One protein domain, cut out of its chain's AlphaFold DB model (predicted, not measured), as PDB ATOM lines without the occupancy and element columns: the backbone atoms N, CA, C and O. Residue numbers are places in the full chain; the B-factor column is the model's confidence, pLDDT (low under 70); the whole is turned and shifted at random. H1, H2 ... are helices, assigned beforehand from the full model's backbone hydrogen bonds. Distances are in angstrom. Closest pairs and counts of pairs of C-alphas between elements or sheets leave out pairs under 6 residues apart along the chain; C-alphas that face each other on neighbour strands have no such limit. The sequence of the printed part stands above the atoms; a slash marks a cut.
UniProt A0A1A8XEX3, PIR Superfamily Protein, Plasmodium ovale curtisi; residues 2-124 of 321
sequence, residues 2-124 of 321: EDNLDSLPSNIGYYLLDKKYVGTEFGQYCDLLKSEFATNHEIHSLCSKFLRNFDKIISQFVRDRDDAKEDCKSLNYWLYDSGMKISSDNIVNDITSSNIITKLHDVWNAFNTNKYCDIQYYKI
ATOM      1  N   GLU A   2     205.529 240.934 125.496       74.00
ATOM      2  CA  GLU A   2     205.104 240.496 126.840       74.00
ATOM      3  C   GLU A   2     205.554 239.050 127.122       74.00
ATOM      4  O   GLU A   2     205.589 238.228 126.205       74.00
ATOM      5  N   ASP A   3     205.833 238.722 128.386       83.88
ATOM      6  CA  ASP A   3     206.210 237.372 128.847       83.88
ATOM      7  C   ASP A   3     204.993 236.467 129.094       83.88
ATOM      8  O   ASP A   3     204.914 235.732 130.074       83.88
ATOM      9  N   ASN A   4     203.997 236.528 128.212       89.56
ATOM     10  CA  ASN A   4     202.856 235.619 128.237       89.56
ATOM     11  C   ASN A   4     202.292 235.405 126.828       89.56
ATOM     12  O   ASN A   4     202.460 236.224 125.918       89.56
ATOM     13  N   LEU A   5     201.580 234.296 126.664       95.00
ATOM     14  CA  LEU A   5     200.956 233.913 125.402       95.00
ATOM     15  C   LEU A   5     199.453 234.236 125.380       95.00
ATOM     16  O   LEU A   5     198.784 233.913 124.403       95.00
ATOM     17  N   ASP A   6     198.901 234.879 126.412       93.81
ATOM     18  CA  ASP A   6     197.448 235.035 126.610       93.81
ATOM     19  C   ASP A   6     196.776 235.838 125.493       93.81
ATOM     20  O   ASP A   6     195.596 235.664 125.199       93.81
ATOM     21  N   SER A   7     197.537 236.729 124.857       93.44
ATOM     22  CA  SER A   7     197.071 237.550 123.738       93.44
ATOM     23  C   SER A   7     197.143 236.852 122.375       93.44
ATOM     24  O   SER A   7     196.838 237.486 121.364       93.44
ATOM     25  N   LEU A   8     197.573 235.589 122.317       96.88
ATOM     26  CA  LEU A   8     197.585 234.812 121.080       96.88
ATOM     27  C   LEU A   8     196.172 234.339 120.690       96.88
ATOM     28  O   LEU A   8     195.393 233.973 121.576       96.88
ATOM     29  N   PRO A   9     195.816 234.345 119.388       96.38
ATOM     30  CA  PRO A   9     194.506 233.908 118.900       96.38
ATOM     31  C   PRO A   9     194.034 232.554 119.447       96.38
ATOM     32  O   PRO A   9     192.872 232.431 119.847       96.38
ATOM     33  N   SER A  10     194.920 231.558 119.503       96.75
ATOM     34  CA  SER A  10     194.628 230.223 120.027       96.75
ATOM     35  C   SER A  10     194.204 230.268 121.496       96.75
ATOM     36  O   SER A  10     193.108 229.818 121.839       96.75
ATOM     37  N   ASN A  11     195.008 230.922 122.335       96.31
ATOM     38  CA  ASN A  11     194.777 231.072 123.768       96.31
ATOM     39  C   ASN A  11     193.533 231.906 124.076       96.31
ATOM     40  O   ASN A  11     192.753 231.536 124.953       96.31
ATOM     41  N   ILE A  12     193.285 232.982 123.323       95.62
ATOM     42  CA  ILE A  12     192.035 233.747 123.427       95.62
ATOM     43  C   ILE A  12     190.841 232.843 123.103       95.62
ATOM     44  O   ILE A  12     189.844 232.862 123.828       95.62
ATOM     45  N   GLY A  13     190.937 232.049 122.033       95.25
ATOM     46  CA  GLY A  13     189.909 231.091 121.639       95.25
ATOM     47  C   GLY A  13     189.592 230.105 122.762       95.25
ATOM     48  O   GLY A  13     188.444 230.024 123.200       95.25
ATOM     49  N   TYR A  14     190.606 229.426 123.296       96.75
ATOM     50  CA  TYR A  14     190.428 228.460 124.384       96.75
ATOM     51  C   TYR A  14     189.922 229.101 125.674       96.75
ATOM     52  O   TYR A  14     188.984 228.585 126.278       96.75
ATOM     53  N   TYR A  15     190.413 230.290 126.029       95.94
ATOM     54  CA  TYR A  15     189.887 231.052 127.159       95.94
ATOM     55  C   TYR A  15     188.379 231.322 127.031       95.94
ATOM     56  O   TYR A  15     187.636 231.247 128.014       95.94
ATOM     57  N   LEU A  16     187.894 231.634 125.823       94.25
ATOM     58  CA  LEU A  16     186.464 231.824 125.574       94.25
ATOM     59  C   LEU A  16     185.680 230.513 125.695       94.25
ATOM     60  O   LEU A  16     184.583 230.538 126.260       94.25
ATOM     61  N   LEU A  17     186.236 229.398 125.216       96.25
ATOM     62  CA  LEU A  17     185.619 228.075 125.341       96.25
ATOM     63  C   LEU A  17     185.540 227.617 126.810       96.25
ATOM     64  O   LEU A  17     184.528 227.043 127.219       96.25
ATOM     65  N   ASP A  18     186.526 227.975 127.633       95.56
ATOM     66  CA  ASP A  18     186.620 227.580 129.043       95.56
ATOM     67  C   ASP A  18     185.758 228.388 130.010       95.56
ATOM     68  O   ASP A  18     185.583 227.973 131.167       95.56
ATOM     69  N   LYS A  19     185.191 229.516 129.557       94.19
ATOM     70  CA  LYS A  19     184.328 230.368 130.386       94.19
ATOM     71  C   LYS A  19     183.288 229.534 131.128       94.19
ATOM     72  O   LYS A  19     182.718 228.589 130.585       94.19
ATOM     73  N   LYS A  20     183.022 229.889 132.386       89.19
ATOM     74  CA  LYS A  20     182.009 229.196 133.190       89.19
ATOM     75  C   LYS A  20     180.633 229.326 132.538       89.19
ATOM     76  O   LYS A  20     180.282 230.383 132.017       89.19
ATOM     77  N   TYR A  21     179.865 228.246 132.593       84.31
ATOM     78  CA  TYR A  21     178.458 228.206 132.219       84.31
ATOM     79  C   TYR A  21     177.656 227.741 133.429       84.31
ATOM     80  O   TYR A  21     178.067 226.799 134.102       84.31
ATOM     81  N   VAL A  22     176.559 228.438 133.718       75.88
ATOM     82  CA  VAL A  22     175.678 228.177 134.874       75.88
ATOM     83  C   VAL A  22     174.229 227.952 134.408       75.88
ATOM     84  O   VAL A  22     173.317 227.863 135.219       75.88
ATOM     85  N   GLY A  23     173.995 227.887 133.094       77.62
ATOM     86  CA  GLY A  23     172.668 227.608 132.550       77.62
ATOM     87  C   GLY A  23     172.315 226.123 132.628       77.62
ATOM     88  O   GLY A  23     173.173 225.269 132.852       77.62
ATOM     89  N   THR A  24     171.035 225.823 132.431       77.62
ATOM     90  CA  THR A  24     170.486 224.457 132.442       77.62
ATOM     91  C   THR A  24     169.999 224.005 131.065       77.62
ATOM     92  O   THR A  24     169.542 222.874 130.928       77.62
ATOM     93  N   GLU A  25     170.127 224.855 130.040       83.44
ATOM     94  CA  GLU A  25     169.572 224.654 128.687       83.44
ATOM     95  C   GLU A  25     170.078 223.355 128.043       83.44
ATOM     96  O   GLU A  25     169.369 222.712 127.273       83.44
ATOM     97  N   PHE A  26     171.291 222.939 128.407       84.19
ATOM     98  CA  PHE A  26     171.959 221.762 127.859       84.19
ATOM     99  C   PHE A  26     171.907 220.524 128.762       84.19
ATOM    100  O   PHE A  26     172.464 219.490 128.394       84.19
ATOM    101  N   GLY A  27     171.243 220.603 129.924       78.19
ATOM    102  CA  GLY A  27     171.238 219.531 130.928       78.19
ATOM    103  C   GLY A  27     170.813 218.180 130.352       78.19
ATOM    104  O   GLY A  27     171.557 217.211 130.454       78.19
ATOM    105  N   GLN A  28     169.703 218.156 129.605       83.75
ATOM    106  CA  GLN A  28     169.158 216.928 129.008       83.75
ATOM    107  C   GLN A  28     170.125 216.203 128.056       83.75
ATOM    108  O   GLN A  28     170.066 214.985 127.912       83.75
ATOM    109  N   TYR A  29     171.009 216.942 127.379       86.44
ATOM    110  CA  TYR A  29     172.001 216.351 126.483       86.44
ATOM    111  C   TYR A  29     173.189 215.812 127.280       86.44
ATOM    112  O   TYR A  29     173.739 214.774 126.926       86.44
ATOM    113  N   CYS A  30     173.559 216.473 128.379       88.81
ATOM    114  CA  CYS A  30     174.600 215.984 129.278       88.81
ATOM    115  C   CYS A  30     174.165 214.760 130.091       88.81
ATOM    116  O   CYS A  30     175.015 213.939 130.431       88.81
ATOM    117  N   ASP A  31     172.865 214.553 130.301       84.75
ATOM    118  CA  ASP A  31     172.338 213.323 130.911       84.75
ATOM    119  C   ASP A  31     172.680 212.058 130.090       84.75
ATOM    120  O   ASP A  31     172.731 210.949 130.632       84.75
ATOM    121  N   LEU A  32     173.008 212.205 128.797       84.88
ATOM    122  CA  LEU A  32     173.481 211.105 127.944       84.88
ATOM    123  C   LEU A  32     174.833 210.521 128.387       84.88
ATOM    124  O   LEU A  32     175.190 209.421 127.957       84.88
ATOM    125  N   LEU A  33     175.576 211.205 129.265       82.88
ATOM    126  CA  LEU A  33     176.903 210.780 129.717       82.88
ATOM    127  C   LEU A  33     176.918 209.433 130.482       82.88
ATOM    128  O   LEU A  33     177.979 208.831 130.596       82.88
ATOM    129  N   LYS A  34     175.769 208.860 130.874       73.12
ATOM    130  CA  LYS A  34     175.607 207.610 131.663       73.12
ATOM    131  C   LYS A  34     176.202 207.667 133.085       73.12
ATOM    132  O   LYS A  34     177.173 208.360 133.357       73.12
ATOM    133  N   SER A  35     175.582 206.891 133.982       71.44
ATOM    134  CA  SER A  35     175.787 206.793 135.445       71.44
ATOM    135  C   SER A  35     177.072 207.403 136.028       71.44
ATOM    136  O   SER A  35     177.003 208.457 136.654       71.44
ATOM    137  N   GLU A  36     178.224 206.749 135.861       68.69
ATOM    138  CA  GLU A  36     179.489 207.144 136.499       68.69
ATOM    139  C   GLU A  36     179.904 208.570 136.105       68.69
ATOM    140  O   GLU A  36     180.206 209.402 136.963       68.69
ATOM    141  N   PHE A  37     179.790 208.896 134.819       77.62
ATOM    142  CA  PHE A  37     180.108 210.214 134.275       77.62
ATOM    143  C   PHE A  37     179.060 211.270 134.634       77.62
ATOM    144  O   PHE A  37     179.419 212.416 134.893       77.62
ATOM    145  N   ALA A  38     177.780 210.890 134.694       71.81
ATOM    146  CA  ALA A  38     176.686 211.798 135.044       71.81
ATOM    147  C   ALA A  38     176.831 212.362 136.469       71.81
ATOM    148  O   ALA A  38     176.434 213.494 136.733       71.81
ATOM    149  N   THR A  39     177.437 211.596 137.382       76.44
ATOM    150  CA  THR A  39     177.722 212.056 138.752       76.44
ATOM    151  C   THR A  39     179.016 212.862 138.878       76.44
ATOM    152  O   THR A  39     179.221 213.541 139.885       76.44
ATOM    153  N   ASN A  40     179.887 212.830 137.863       87.12
ATOM    154  CA  ASN A  40     181.134 213.580 137.871       87.12
ATOM    155  C   ASN A  40     180.881 215.040 137.464       87.12
ATOM    156  O   ASN A  40     180.621 215.364 136.303       87.12
ATOM    157  N   HIS A  41     181.012 215.937 138.442       87.88
ATOM    158  CA  HIS A  41     180.781 217.366 138.255       87.88
ATOM    159  C   HIS A  41     181.700 217.999 137.192       87.88
ATOM    160  O   HIS A  41     181.262 218.889 136.462       87.88
ATOM    161  N   GLU A  42     182.956 217.563 137.066       89.69
ATOM    162  CA  GLU A  42     183.885 218.104 136.062       89.69
ATOM    163  C   GLU A  42     183.470 217.713 134.644       89.69
ATOM    164  O   GLU A  42     183.481 218.550 133.740       89.69
ATOM    165  N   ILE A  43     183.025 216.471 134.464       90.25
ATOM    166  CA  ILE A  43     182.611 215.931 133.165       90.25
ATOM    167  C   ILE A  43     181.284 216.548 132.733       90.25
ATOM    168  O   ILE A  43     181.147 216.997 131.592       90.25
ATOM    169  N   HIS A  44     180.332 216.674 133.659       89.12
ATOM    170  CA  HIS A  44     179.095 217.398 133.393       89.12
ATOM    171  C   HIS A  44     179.375 218.874 133.059       89.12
ATOM    172  O   HIS A  44     178.800 219.421 132.115       89.12
ATOM    173  N   SER A  45     180.297 219.527 133.782       91.06
ATOM    174  CA  SER A  45     180.707 220.906 133.488       91.06
ATOM    175  C   SER A  45     181.335 221.033 132.097       91.06
ATOM    176  O   SER A  45     180.993 221.963 131.361       91.06
ATOM    177  N   LEU A  46     182.204 220.093 131.709       93.88
ATOM    178  CA  LEU A  46     182.792 220.036 130.372       93.88
ATOM    179  C   LEU A  46     181.706 219.906 129.300       93.88
ATOM    180  O   LEU A  46     181.690 220.706 128.367       93.88
ATOM    181  N   CYS A  47     180.766 218.972 129.465       93.81
ATOM    182  CA  CYS A  47     179.655 218.796 128.533       93.81
ATOM    183  C   CYS A  47     178.816 220.073 128.377       93.81
ATOM    184  O   CYS A  47     178.526 220.496 127.259       93.81
ATOM    185  N   SER A  48     178.484 220.751 129.479       92.56
ATOM    186  CA  SER A  48     177.691 221.982 129.398       92.56
ATOM    187  C   SER A  48     178.450 223.122 128.704       92.56
ATOM    188  O   SER A  48     177.868 223.858 127.907       92.56
ATOM    189  N   LYS A  49     179.761 223.268 128.960       94.94
ATOM    190  CA  LYS A  49     180.608 224.233 128.234       94.94
ATOM    191  C   LYS A  49     180.672 223.898 126.747       94.94
ATOM    192  O   LYS A  49     180.510 224.794 125.923       94.94
ATOM    193  N   PHE A  50     180.886 222.624 126.420       95.06
ATOM    194  CA  PHE A  50     180.919 222.113 125.056       95.06
ATOM    195  C   PHE A  50     179.650 222.492 124.289       95.06
ATOM    196  O   PHE A  50     179.746 223.176 123.274       95.06
ATOM    197  N   LEU A  51     178.475 222.139 124.811       94.12
ATOM    198  CA  LEU A  51     177.199 222.384 124.138       94.12
ATOM    199  C   LEU A  51     176.887 223.875 123.981       94.12
ATOM    200  O   LEU A  51     176.468 224.299 122.908       94.12
ATOM    201  N   ARG A  52     177.207 224.701 124.984       93.81
ATOM    202  CA  ARG A  52     177.118 226.165 124.865       93.81
ATOM    203  C   ARG A  52     177.995 226.707 123.736       93.81
ATOM    204  O   ARG A  52     177.591 227.605 123.002       93.81
ATOM    205  N   ASN A  53     179.232 226.224 123.633       94.31
ATOM    206  CA  ASN A  53     180.142 226.668 122.581       94.31
ATOM    207  C   ASN A  53     179.676 226.194 121.202       94.31
ATOM    208  O   ASN A  53     179.730 226.971 120.252       94.31
ATOM    209  N   PHE A  54     179.178 224.960 121.111       93.56
ATOM    210  CA  PHE A  54     178.587 224.419 119.895       93.56
ATOM    211  C   PHE A  54     177.408 225.284 119.440       93.56
ATOM    212  O   PHE A  54     177.420 225.787 118.320       93.56
ATOM    213  N   ASP A  55     176.430 225.530 120.310       91.44
ATOM    214  CA  ASP A  55     175.256 226.354 120.005       91.44
ATOM    215  C   ASP A  55     175.650 227.734 119.449       91.44
ATOM    216  O   ASP A  55     175.188 228.161 118.385       91.44
ATOM    217  N   LYS A  56     176.631 228.380 120.094       90.56
ATOM    218  CA  LYS A  56     177.197 229.634 119.599       90.56
ATOM    219  C   LYS A  56     177.754 229.478 118.183       90.56
ATOM    220  O   LYS A  56     177.498 230.344 117.356       90.56
ATOM    221  N   ILE A  57     178.509 228.424 117.890       90.38
ATOM    222  CA  ILE A  57     179.091 228.179 116.561       90.38
ATOM    223  C   ILE A  57     178.006 227.930 115.508       90.38
ATOM    224  O   ILE A  57     178.066 228.530 114.437       90.38
ATOM    225  N   ILE A  58     176.966 227.150 115.820       87.19
ATOM    226  CA  ILE A  58     175.798 226.973 114.938       87.19
ATOM    227  C   ILE A  58     175.189 228.334 114.582       87.19
ATOM    228  O   ILE A  58     174.922 228.603 113.412       87.19
ATOM    229  N   SER A  59     175.034 229.228 115.563       86.12
ATOM    230  CA  SER A  59     174.495 230.570 115.313       86.12
ATOM    231  C   SER A  59     175.373 231.424 114.384       86.12
ATOM    232  O   SER A  59     174.860 232.337 113.738       86.12
ATOM    233  N   GLN A  60     176.680 231.139 114.299       84.50
ATOM    234  CA  GLN A  60     177.604 231.800 113.371       84.50
ATOM    235  C   GLN A  60     177.503 231.222 111.959       84.50
ATOM    236  O   GLN A  60     177.493 231.989 111.000       84.50
ATOM    237  N   PHE A  61     177.361 229.899 111.830       79.00
ATOM    238  CA  PHE A  61     177.124 229.245 110.539       79.00
ATOM    239  C   PHE A  61     175.836 229.727 109.877       79.00
ATOM    240  O   PHE A  61     175.841 230.036 108.697       79.00
ATOM    241  N   VAL A  62     174.755 229.879 110.647       76.81
ATOM    242  CA  VAL A  62     173.482 230.432 110.143       76.81
ATOM    243  C   VAL A  62     173.633 231.870 109.620       76.81
ATOM    244  O   VAL A  62     172.800 232.345 108.857       76.81
ATOM    245  N   ARG A  63     174.690 232.576 110.030       77.75
ATOM    246  CA  ARG A  63     175.011 233.939 109.586       77.75
ATOM    247  C   ARG A  63     176.074 233.967 108.483       77.75
ATOM    248  O   ARG A  63     176.623 235.038 108.244       77.75
ATOM    249  N   ASP A  64     176.393 232.816 107.885       76.88
ATOM    250  CA  ASP A  64     177.393 232.641 106.824       76.88
ATOM    251  C   ASP A  64     178.748 233.284 107.146       76.88
ATOM    252  O   ASP A  64     179.389 233.904 106.297       76.88
ATOM    253  N   ARG A  65     179.197 233.167 108.401       71.50
ATOM    254  CA  ARG A  65     180.492 233.729 108.779       71.50
ATOM    255  C   ARG A  65     181.638 232.791 108.431       71.50
ATOM    256  O   ARG A  65     181.628 231.617 108.805       71.50
ATOM    257  N   ASP A  66     182.666 233.351 107.800       72.62
ATOM    258  CA  ASP A  66     183.877 232.623 107.405       72.62
ATOM    259  C   ASP A  66     184.620 231.996 108.601       72.62
ATOM    260  O   ASP A  66     185.250 230.946 108.461       72.62
ATOM    261  N   ASP A  67     184.502 232.593 109.794       77.44
ATOM    262  CA  ASP A  67     185.149 232.130 111.027       77.44
ATOM    263  C   ASP A  67     184.529 230.850 111.610       77.44
ATOM    264  O   ASP A  67     185.193 230.128 112.355       77.44
ATOM    265  N   ALA A  68     183.295 230.500 111.234       83.56
ATOM    266  CA  ALA A  68     182.552 229.410 111.864       83.56
ATOM    267  C   ALA A  68     183.218 228.029 111.687       83.56
ATOM    268  O   ALA A  68     183.200 227.201 112.603       83.56
ATOM    269  N   LYS A  69     183.858 227.782 110.533       86.25
ATOM    270  CA  LYS A  69     184.608 226.535 110.275       86.25
ATOM    271  C   LYS A  69     185.822 226.405 111.188       86.25
ATOM    272  O   LYS A  69     186.065 225.335 111.745       86.25
ATOM    273  N   GLU A  70     186.549 227.498 111.369       89.12
ATOM    274  CA  GLU A  70     187.743 227.549 112.209       89.12
ATOM    275  C   GLU A  70     187.387 227.487 113.704       89.12
ATOM    276  O   GLU A  70     188.055 226.811 114.492       89.12
ATOM    277  N   ASP A  71     186.279 228.112 114.104       91.75
ATOM    278  CA  ASP A  71     185.728 227.981 115.454       91.75
ATOM    279  C   ASP A  71     185.295 226.532 115.742       91.75
ATOM    280  O   ASP A  71     185.601 225.995 116.809       91.75
ATOM    281  N   CYS A  72     184.641 225.861 114.785       92.81
ATOM    282  CA  CYS A  72     184.282 224.446 114.896       92.81
ATOM    283  C   CYS A  72     185.515 223.542 115.045       92.81
ATOM    284  O   CYS A  72     185.542 222.617 115.865       92.81
ATOM    285  N   LYS A  73     186.568 223.823 114.274       93.81
ATOM    286  CA  LYS A  73     187.835 223.096 114.357       93.81
ATOM    287  C   LYS A  73     188.506 223.290 115.717       93.81
ATOM    288  O   LYS A  73     188.913 222.322 116.361       93.81
ATOM    289  N   SER A  74     188.507 224.526 116.210       95.94
ATOM    290  CA  SER A  74     189.015 224.873 117.539       95.94
ATOM    291  C   SER A  74     188.224 224.180 118.653       95.94
ATOM    292  O   SER A  74     188.826 223.715 119.622       95.94
ATOM    293  N   LEU A  75     186.899 224.054 118.501       96.50
ATOM    294  CA  LEU A  75     186.045 223.322 119.436       96.50
ATOM    295  C   LEU A  75     186.401 221.831 119.493       96.50
ATOM    296  O   LEU A  75     186.479 221.286 120.590       96.50
ATOM    297  N   ASN A  76     186.658 221.191 118.347       96.06
ATOM    298  CA  ASN A  76     187.080 219.786 118.289       96.06
ATOM    299  C   ASN A  76     188.390 219.553 119.062       96.06
ATOM    300  O   ASN A  76     188.432 218.705 119.956       96.06
ATOM    301  N   TYR A  77     189.433 220.348 118.792       97.25
ATOM    302  CA  TYR A  77     190.701 220.250 119.527       97.25
ATOM    303  C   TYR A  77     190.536 220.511 121.026       97.25
ATOM    304  O   TYR A  77     191.113 219.796 121.846       97.25
ATOM    305  N   TRP A  78     189.753 221.527 121.392       97.81
ATOM    306  CA  TRP A  78     189.503 221.865 122.792       97.81
ATOM    307  C   TRP A  78     188.746 220.760 123.528       97.81
ATOM    308  O   TRP A  78     189.086 220.460 124.670       97.81
ATOM    309  N   LEU A  79     187.739 220.149 122.895       96.56
ATOM    310  CA  LEU A  79     186.930 219.103 123.512       96.56
ATOM    311  C   LEU A  79     187.777 217.873 123.830       96.56
ATOM    312  O   LEU A  79     187.695 217.346 124.938       96.56
ATOM    313  N   TYR A  80     188.618 217.457 122.884       96.06
ATOM    314  CA  TYR A  80     189.537 216.343 123.081       96.06
ATOM    315  C   TYR A  80     190.595 216.643 124.140       96.06
ATOM    316  O   TYR A  80     190.765 215.847 125.057       96.06
ATOM    317  N   ASP A  81     191.268 217.796 124.075       96.12
ATOM    318  CA  ASP A  81     192.264 218.174 125.084       96.12
ATOM    319  C   ASP A  81     191.642 218.257 126.489       96.12
ATOM    320  O   ASP A  81     192.171 217.704 127.455       96.12
ATOM    321  N   SER A  82     190.472 218.889 126.600       95.75
ATOM    322  CA  SER A  82     189.758 219.045 127.871       95.75
ATOM    323  C   SER A  82     189.242 217.712 128.411       95.75
ATOM    324  O   SER A  82     189.407 217.433 129.597       95.75
ATOM    325  N   GLY A  83     188.661 216.869 127.552       93.38
ATOM    326  CA  GLY A  83     188.220 215.519 127.904       93.38
ATOM    327  C   GLY A  83     189.383 214.653 128.376       93.38
ATOM    328  O   GLY A  83     189.285 213.997 129.406       93.38
ATOM    329  N   MET A  84     190.521 214.724 127.686       92.50
ATOM    330  CA  MET A  84     191.724 213.974 128.042       92.50
ATOM    331  C   MET A  84     192.376 214.427 129.351       92.50
ATOM    332  O   MET A  84     192.992 213.604 130.026       92.50
ATOM    333  N   LYS A  85     192.258 215.708 129.718       92.50
ATOM    334  CA  LYS A  85     192.778 216.244 130.988       92.50
ATOM    335  C   LYS A  85     192.006 215.751 132.208       92.50
ATOM    336  O   LYS A  85     192.613 215.573 133.257       92.50
ATOM    337  N   ILE A  86     190.697 215.549 132.070       89.75
ATOM    338  CA  ILE A  86     189.834 215.074 133.164       89.75
ATOM    339  C   ILE A  86     189.596 213.559 133.117       89.75
ATOM    340  O   ILE A  86     189.053 212.980 134.055       89.75
ATOM    341  N   SER A  87     189.991 212.907 132.022       85.12
ATOM    342  CA  SER A  87     189.903 211.460 131.878       85.12
ATOM    343  C   SER A  87     190.865 210.746 132.827       85.12
ATOM    344  O   SER A  87     192.046 211.082 132.899       85.12
ATOM    345  N   SER A  88     190.368 209.706 133.495       80.19
ATOM    346  CA  SER A  88     191.195 208.708 134.193       80.19
ATOM    347  C   SER A  88     191.333 207.411 133.387       80.19
ATOM    348  O   SER A  88     191.752 206.388 133.925       80.19
ATOM    349  N   ASP A  89     190.942 207.429 132.109       81.38
ATOM    350  CA  ASP A  89     190.922 206.233 131.275       81.38
ATOM    351  C   ASP A  89     192.340 205.731 130.980       81.38
ATOM    352  O   ASP A  89     193.235 206.491 130.596       81.38
ATOM    353  N   ASN A  90     192.514 204.411 131.048       80.62
ATOM    354  CA  ASN A  90     193.654 203.749 130.428       80.62
ATOM    355  C   ASN A  90     193.422 203.711 128.914       80.62
ATOM    356  O   ASN A  90     192.663 202.879 128.417       80.62
ATOM    357  N   ILE A  91     194.052 204.633 128.187       83.56
ATOM    358  CA  ILE A  91     193.970 204.688 126.724       83.56
ATOM    359  C   ILE A  91     194.680 203.466 126.144       83.56
ATOM    360  O   ILE A  91     195.846 203.215 126.453       83.56
ATOM    361  N   VAL A  92     193.986 202.727 125.284       82.25
ATOM    362  CA  VAL A  92     194.521 201.563 124.579       82.25
ATOM    363  C   VAL A  92     194.551 201.894 123.094       82.25
ATOM    364  O   VAL A  92     193.510 202.144 122.492       82.25
ATOM    365  N   ASN A  93     195.740 201.841 122.497       85.31
ATOM    366  CA  ASN A  93     196.024 202.212 121.108       85.31
ATOM    367  C   ASN A  93     195.840 203.711 120.821       85.31
ATOM    368  O   ASN A  93     196.825 204.404 120.624       85.31
ATOM    369  N   ASP A  94     194.611 204.230 120.811       91.88
ATOM    370  CA  ASP A  94     194.317 205.586 120.337       91.88
ATOM    371  C   ASP A  94     193.300 206.321 121.222       91.88
ATOM    372  O   ASP A  94     192.556 205.713 121.992       91.88
ATOM    373  N   ILE A  95     193.261 207.652 121.129       92.12
ATOM    374  CA  ILE A  95     192.440 208.495 122.017       92.12
ATOM    375  C   ILE A  95     190.928 208.276 121.871       92.12
ATOM    376  O   ILE A  95     190.176 208.647 122.772       92.12
ATOM    377  N   THR A  96     190.455 207.647 120.790       89.19
ATOM    378  CA  THR A  96     189.033 207.290 120.658       89.19
ATOM    379  C   THR A  96     188.645 206.113 121.547       89.19
ATOM    380  O   THR A  96     187.462 205.939 121.832       89.19
ATOM    381  N   SER A  97     189.617 205.355 122.074       89.12
ATOM    382  CA  SER A  97     189.370 204.308 123.069       89.12
ATOM    383  C   SER A  97     188.950 204.864 124.435       89.12
ATOM    384  O   SER A  97     188.588 204.091 125.320       89.12
ATOM    385  N   SER A  98     189.062 206.178 124.652       91.50
ATOM    386  CA  SER A  98     188.636 206.809 125.895       91.50
ATOM    387  C   SER A  98     187.109 206.767 126.020       91.50
ATOM    388  O   SER A  98     186.368 207.178 125.119       91.50
ATOM    389  N   ASN A  99     186.634 206.297 127.174       89.44
ATOM    390  CA  ASN A  99     185.219 206.230 127.509       89.44
ATOM    391  C   ASN A  99     184.601 207.628 127.539       89.44
ATOM    392  O   ASN A  99     183.523 207.826 126.975       89.44
ATOM    393  N   ILE A 100     185.287 208.604 128.147       89.88
ATOM    394  CA  ILE A 100     184.789 209.984 128.180       89.88
ATOM    395  C   ILE A 100     184.697 210.578 126.773       89.88
ATOM    396  O   ILE A 100     183.666 211.159 126.438       89.88
ATOM    397  N   ILE A 101     185.710 210.386 125.922       92.06
ATOM    398  CA  ILE A 101     185.685 210.875 124.534       92.06
ATOM    399  C   ILE A 101     184.528 210.235 123.763       92.06
ATOM    400  O   ILE A 101     183.736 210.941 123.143       92.06
ATOM    401  N   THR A 102     184.352 208.918 123.885       91.31
ATOM    402  CA  THR A 102     183.235 208.198 123.255       91.31
ATOM    403  C   THR A 102     181.878 208.757 123.697       91.31
ATOM    404  O   THR A 102     180.990 208.967 122.874       91.31
ATOM    405  N   LYS A 103     181.700 209.051 124.990       91.12
ATOM    406  CA  LYS A 103     180.452 209.637 125.507       91.12
ATOM    407  C   LYS A 103     180.244 211.072 125.031       91.12
ATOM    408  O   LYS A 103     179.124 211.439 124.688       91.12
ATOM    409  N   LEU A 104     181.302 211.875 124.957       92.44
ATOM    410  CA  LEU A 104     181.229 213.222 124.390       92.44
ATOM    411  C   LEU A 104     180.874 213.191 122.895       92.44
ATOM    412  O   LEU A 104     180.154 214.074 122.435       92.44
ATOM    413  N   HIS A 105     181.286 212.157 122.154       92.19
ATOM    414  CA  HIS A 105     180.842 211.942 120.774       92.19
ATOM    415  C   HIS A 105     179.346 211.630 120.686       92.19
ATOM    416  O   HIS A 105     178.669 212.154 119.803       92.19
ATOM    417  N   ASP A 106     178.812 210.817 121.605       90.56
ATOM    418  CA  ASP A 106     177.369 210.551 121.679       90.56
ATOM    419  C   ASP A 106     176.588 211.862 121.887       90.56
ATOM    420  O   ASP A 106     175.616 212.131 121.179       90.56
ATOM    421  N   VAL A 107     177.059 212.713 122.809       92.31
ATOM    422  CA  VAL A 107     176.478 214.039 123.070       92.31
ATOM    423  C   VAL A 107     176.567 214.936 121.830       92.31
ATOM    424  O   VAL A 107     175.571 215.553 121.451       92.31
ATOM    425  N   TRP A 108     177.730 214.997 121.174       93.06
ATOM    426  CA  TRP A 108     177.924 215.794 119.959       93.06
ATOM    427  C   TRP A 108     176.951 215.383 118.862       93.06
ATOM    428  O   TRP A 108     176.280 216.232 118.283       93.06
ATOM    429  N   ASN A 109     176.846 214.084 118.582       90.50
ATOM    430  CA  ASN A 109     175.982 213.564 117.527       90.50
ATOM    431  C   ASN A 109     174.498 213.799 117.823       90.50
ATOM    432  O   ASN A 109     173.738 214.097 116.905       90.50
ATOM    433  N   ALA A 110     174.090 213.719 119.092       89.25
ATOM    434  CA  ALA A 110     172.726 214.044 119.498       89.25
ATOM    435  C   ALA A 110     172.397 215.537 119.307       89.25
ATOM    436  O   ALA A 110     171.268 215.878 118.959       89.25
ATOM    437  N   PHE A 111     173.375 216.423 119.516       87.75
ATOM    438  CA  PHE A 111     173.191 217.868 119.379       87.75
ATOM    439  C   PHE A 111     173.328 218.365 117.925       87.75
ATOM    440  O   PHE A 111     172.618 219.280 117.505       87.75
ATOM    441  N   ASN A 112     174.201 217.745 117.125       86.50
ATOM    442  CA  ASN A 112     174.551 218.154 115.758       86.50
ATOM    443  C   ASN A 112     173.513 217.736 114.697       86.50
ATOM    444  O   ASN A 112     173.817 217.028 113.735       86.50
ATOM    445  N   THR A 113     172.268 218.181 114.841       79.56
ATOM    446  CA  THR A 113     171.173 217.814 113.920       79.56
ATOM    447  C   THR A 113     171.289 218.448 112.527       79.56
ATOM    448  O   THR A 113     170.777 217.895 111.555       79.56
ATOM    449  N   ASN A 114     171.978 219.584 112.410       77.62
ATOM    450  CA  ASN A 114     172.109 220.366 111.172       77.62
ATOM    451  C   ASN A 114     173.416 220.119 110.397       77.62
ATOM    452  O   ASN A 114     173.539 220.598 109.273       77.62
ATOM    453  N   LYS A 115     174.368 219.367 110.971       80.88
ATOM    454  CA  LYS A 115     175.688 219.074 110.383       80.88
ATOM    455  C   LYS A 115     176.523 220.315 110.031       80.88
ATOM    456  O   LYS A 115     177.347 220.265 109.127       80.88
ATOM    457  N   TYR A 116     176.325 221.437 110.727       79.56
ATOM    458  CA  TYR A 116     177.146 222.631 110.495       79.56
ATOM    459  C   TYR A 116     178.564 222.485 111.055       79.56
ATOM    460  O   TYR A 116     179.513 222.996 110.467       79.56
ATOM    461  N   CYS A 117     178.712 221.786 112.183       87.38
ATOM    462  CA  CYS A 117     179.997 221.579 112.838       87.38
ATOM    463  C   CYS A 117     180.249 220.084 113.041       87.38
ATOM    464  O   CYS A 117     179.735 219.461 113.975       87.38
ATOM    465  N   ASP A 118     181.020 219.501 112.128       87.94
ATOM    466  CA  ASP A 118     181.316 218.075 112.145       87.94
ATOM    467  C   ASP A 118     182.312 217.722 113.246       87.94
ATOM    468  O   ASP A 118     183.361 218.359 113.415       87.94
ATOM    469  N   ILE A 119     181.986 216.654 113.968       89.06
ATOM    470  CA  ILE A 119     182.913 216.051 114.910       89.06
ATOM    471  C   ILE A 119     184.065 215.398 114.154       89.06
ATOM    472  O   ILE A 119     183.875 214.714 113.147       89.06
ATOM    473  N   GLN A 120     185.272 215.611 114.653       89.25
ATOM    474  CA  GLN A 120     186.470 214.951 114.174       89.25
ATOM    475  C   GLN A 120     186.727 213.716 115.029       89.25
ATOM    476  O   GLN A 120     186.710 213.785 116.253       89.25
ATOM    477  N   TYR A 121     186.990 212.589 114.376       90.25
ATOM    478  CA  TYR A 121     187.369 211.352 115.044       90.25
ATOM    479  C   TYR A 121     188.881 211.187 114.942       90.25
ATOM    480  O   TYR A 121     189.391 210.643 113.966       90.25
ATOM    481  N   TYR A 122     189.608 211.669 115.945       91.38
ATOM    482  CA  TYR A 122     191.066 211.579 115.968       91.38
ATOM    483  C   TYR A 122     191.524 210.168 116.359       91.38
ATOM    484  O   TYR A 122     191.858 209.914 117.513       91.38
ATOM    485  N   LYS A 123     191.530 209.229 115.408       92.31
ATOM    486  CA  LYS A 123     191.974 207.843 115.628       92.31
ATOM    487  C   LYS A 123     193.503 207.721 115.581       92.31
ATOM    488  O   LYS A 123     194.067 207.087 114.692       92.31
ATOM    489  N   ILE A 124     194.159 208.398 116.517       93.88
ATOM    490  CA  ILE A 124     195.618 208.505 116.644       93.88
ATOM    491  C   ILE A 124     196.038 208.405 118.110       93.88
ATOM    492  O   ILE A 124     195.221 208.578 119.021       93.88
TER     493      ILE A 124
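This is residues 2 to 124 of the 321 residues of the protein "PIR Superfamily Protein" of Plasmodium ovale curtisi (UniProt A0A1A8XEX3). Two long helices, H4 and H5, stand side by side as a hairpin and make the core, with H6 packed on one side of them and H1 crossing them on the other. H2 packs on H4 and H6, and little H3 lies near the beginning of H4, far from the core. The printed part has 123 residues with six named helices, H1 to H6 in chain order, and no named strand; its class is all helix. It is compact, with a radius of gyration of the C-alphas of 14.5 A, and rounded, spanning 38 by 38 by 30 A.

Start at Glu 2 and go on to C-alpha 9 at (194.506, 233.908, 118.900), where H1 begins; it covers residues 9 to 18 and is 14.3 A long. Next come H2, residues 27 to 33, 10.5 A, and H3, residues 35 to 38, 5.1 A. Find C-alpha 41 at (180.781, 217.366, 138.255); from there H4, the longest helix, runs 30.4 A to residue 61. H5, residues 68 to 86, is 26.7 A long. H6, residues 99 to 111, is 18.6 A long and ends at C-alpha 111, (173.191, 217.868, 119.379).

Begin with H4, the hub, which touches the five other helices. H4, H5 and H6 form an up and down bundle, each helix running against the one before it. In the hairpin of H4 and H5, look at Phe 61 and Ala 68, whose C-alphas are the closest at 5.6 A; the tilt is shallow, 5 degrees, opposite ways. H5 and H6, also a hairpin, touch at Gly 83 and Ile 101, closest C-alphas 6.3 A apart, at a shallow tilt of 32 degrees, only just short of steep. H1 touches residues 49 to 53 of H4 alone, with the C-alphas of Leu 17 and Asn 53 closest at 6.3 A, at a steep tilt of 57 degrees. H2 touches H6 at Leu 33 and Lys 103, closest C-alphas 5.6 A apart, at a steep tilt of 39 degrees, opposite ways. H3 and H4 only just touch, and only at the corner, with 3 pairs of C-alphas within 8 A; the closest are Ala 38 and His 44, 6.3 A. H1 and H6 are apart. In H1, H4, H5 and H6 every O i to N i+4 pair is within hydrogen-bond range; in H2 it is 1 of 3, beside 3 of 4 O i to N i+3 pairs, and H3 is too short for an i+4 pair.

The C-alphas farthest apart, those of Glu 2 and Ser 35, are 45.5 A apart. The printed part has no cut. The link from H5 to H6, residues 87 to 98, is long, and residues 112 to 124 hold no named element. The mean pLDDT of the printed part is 88.1; look at residue 36 for the one value under 70.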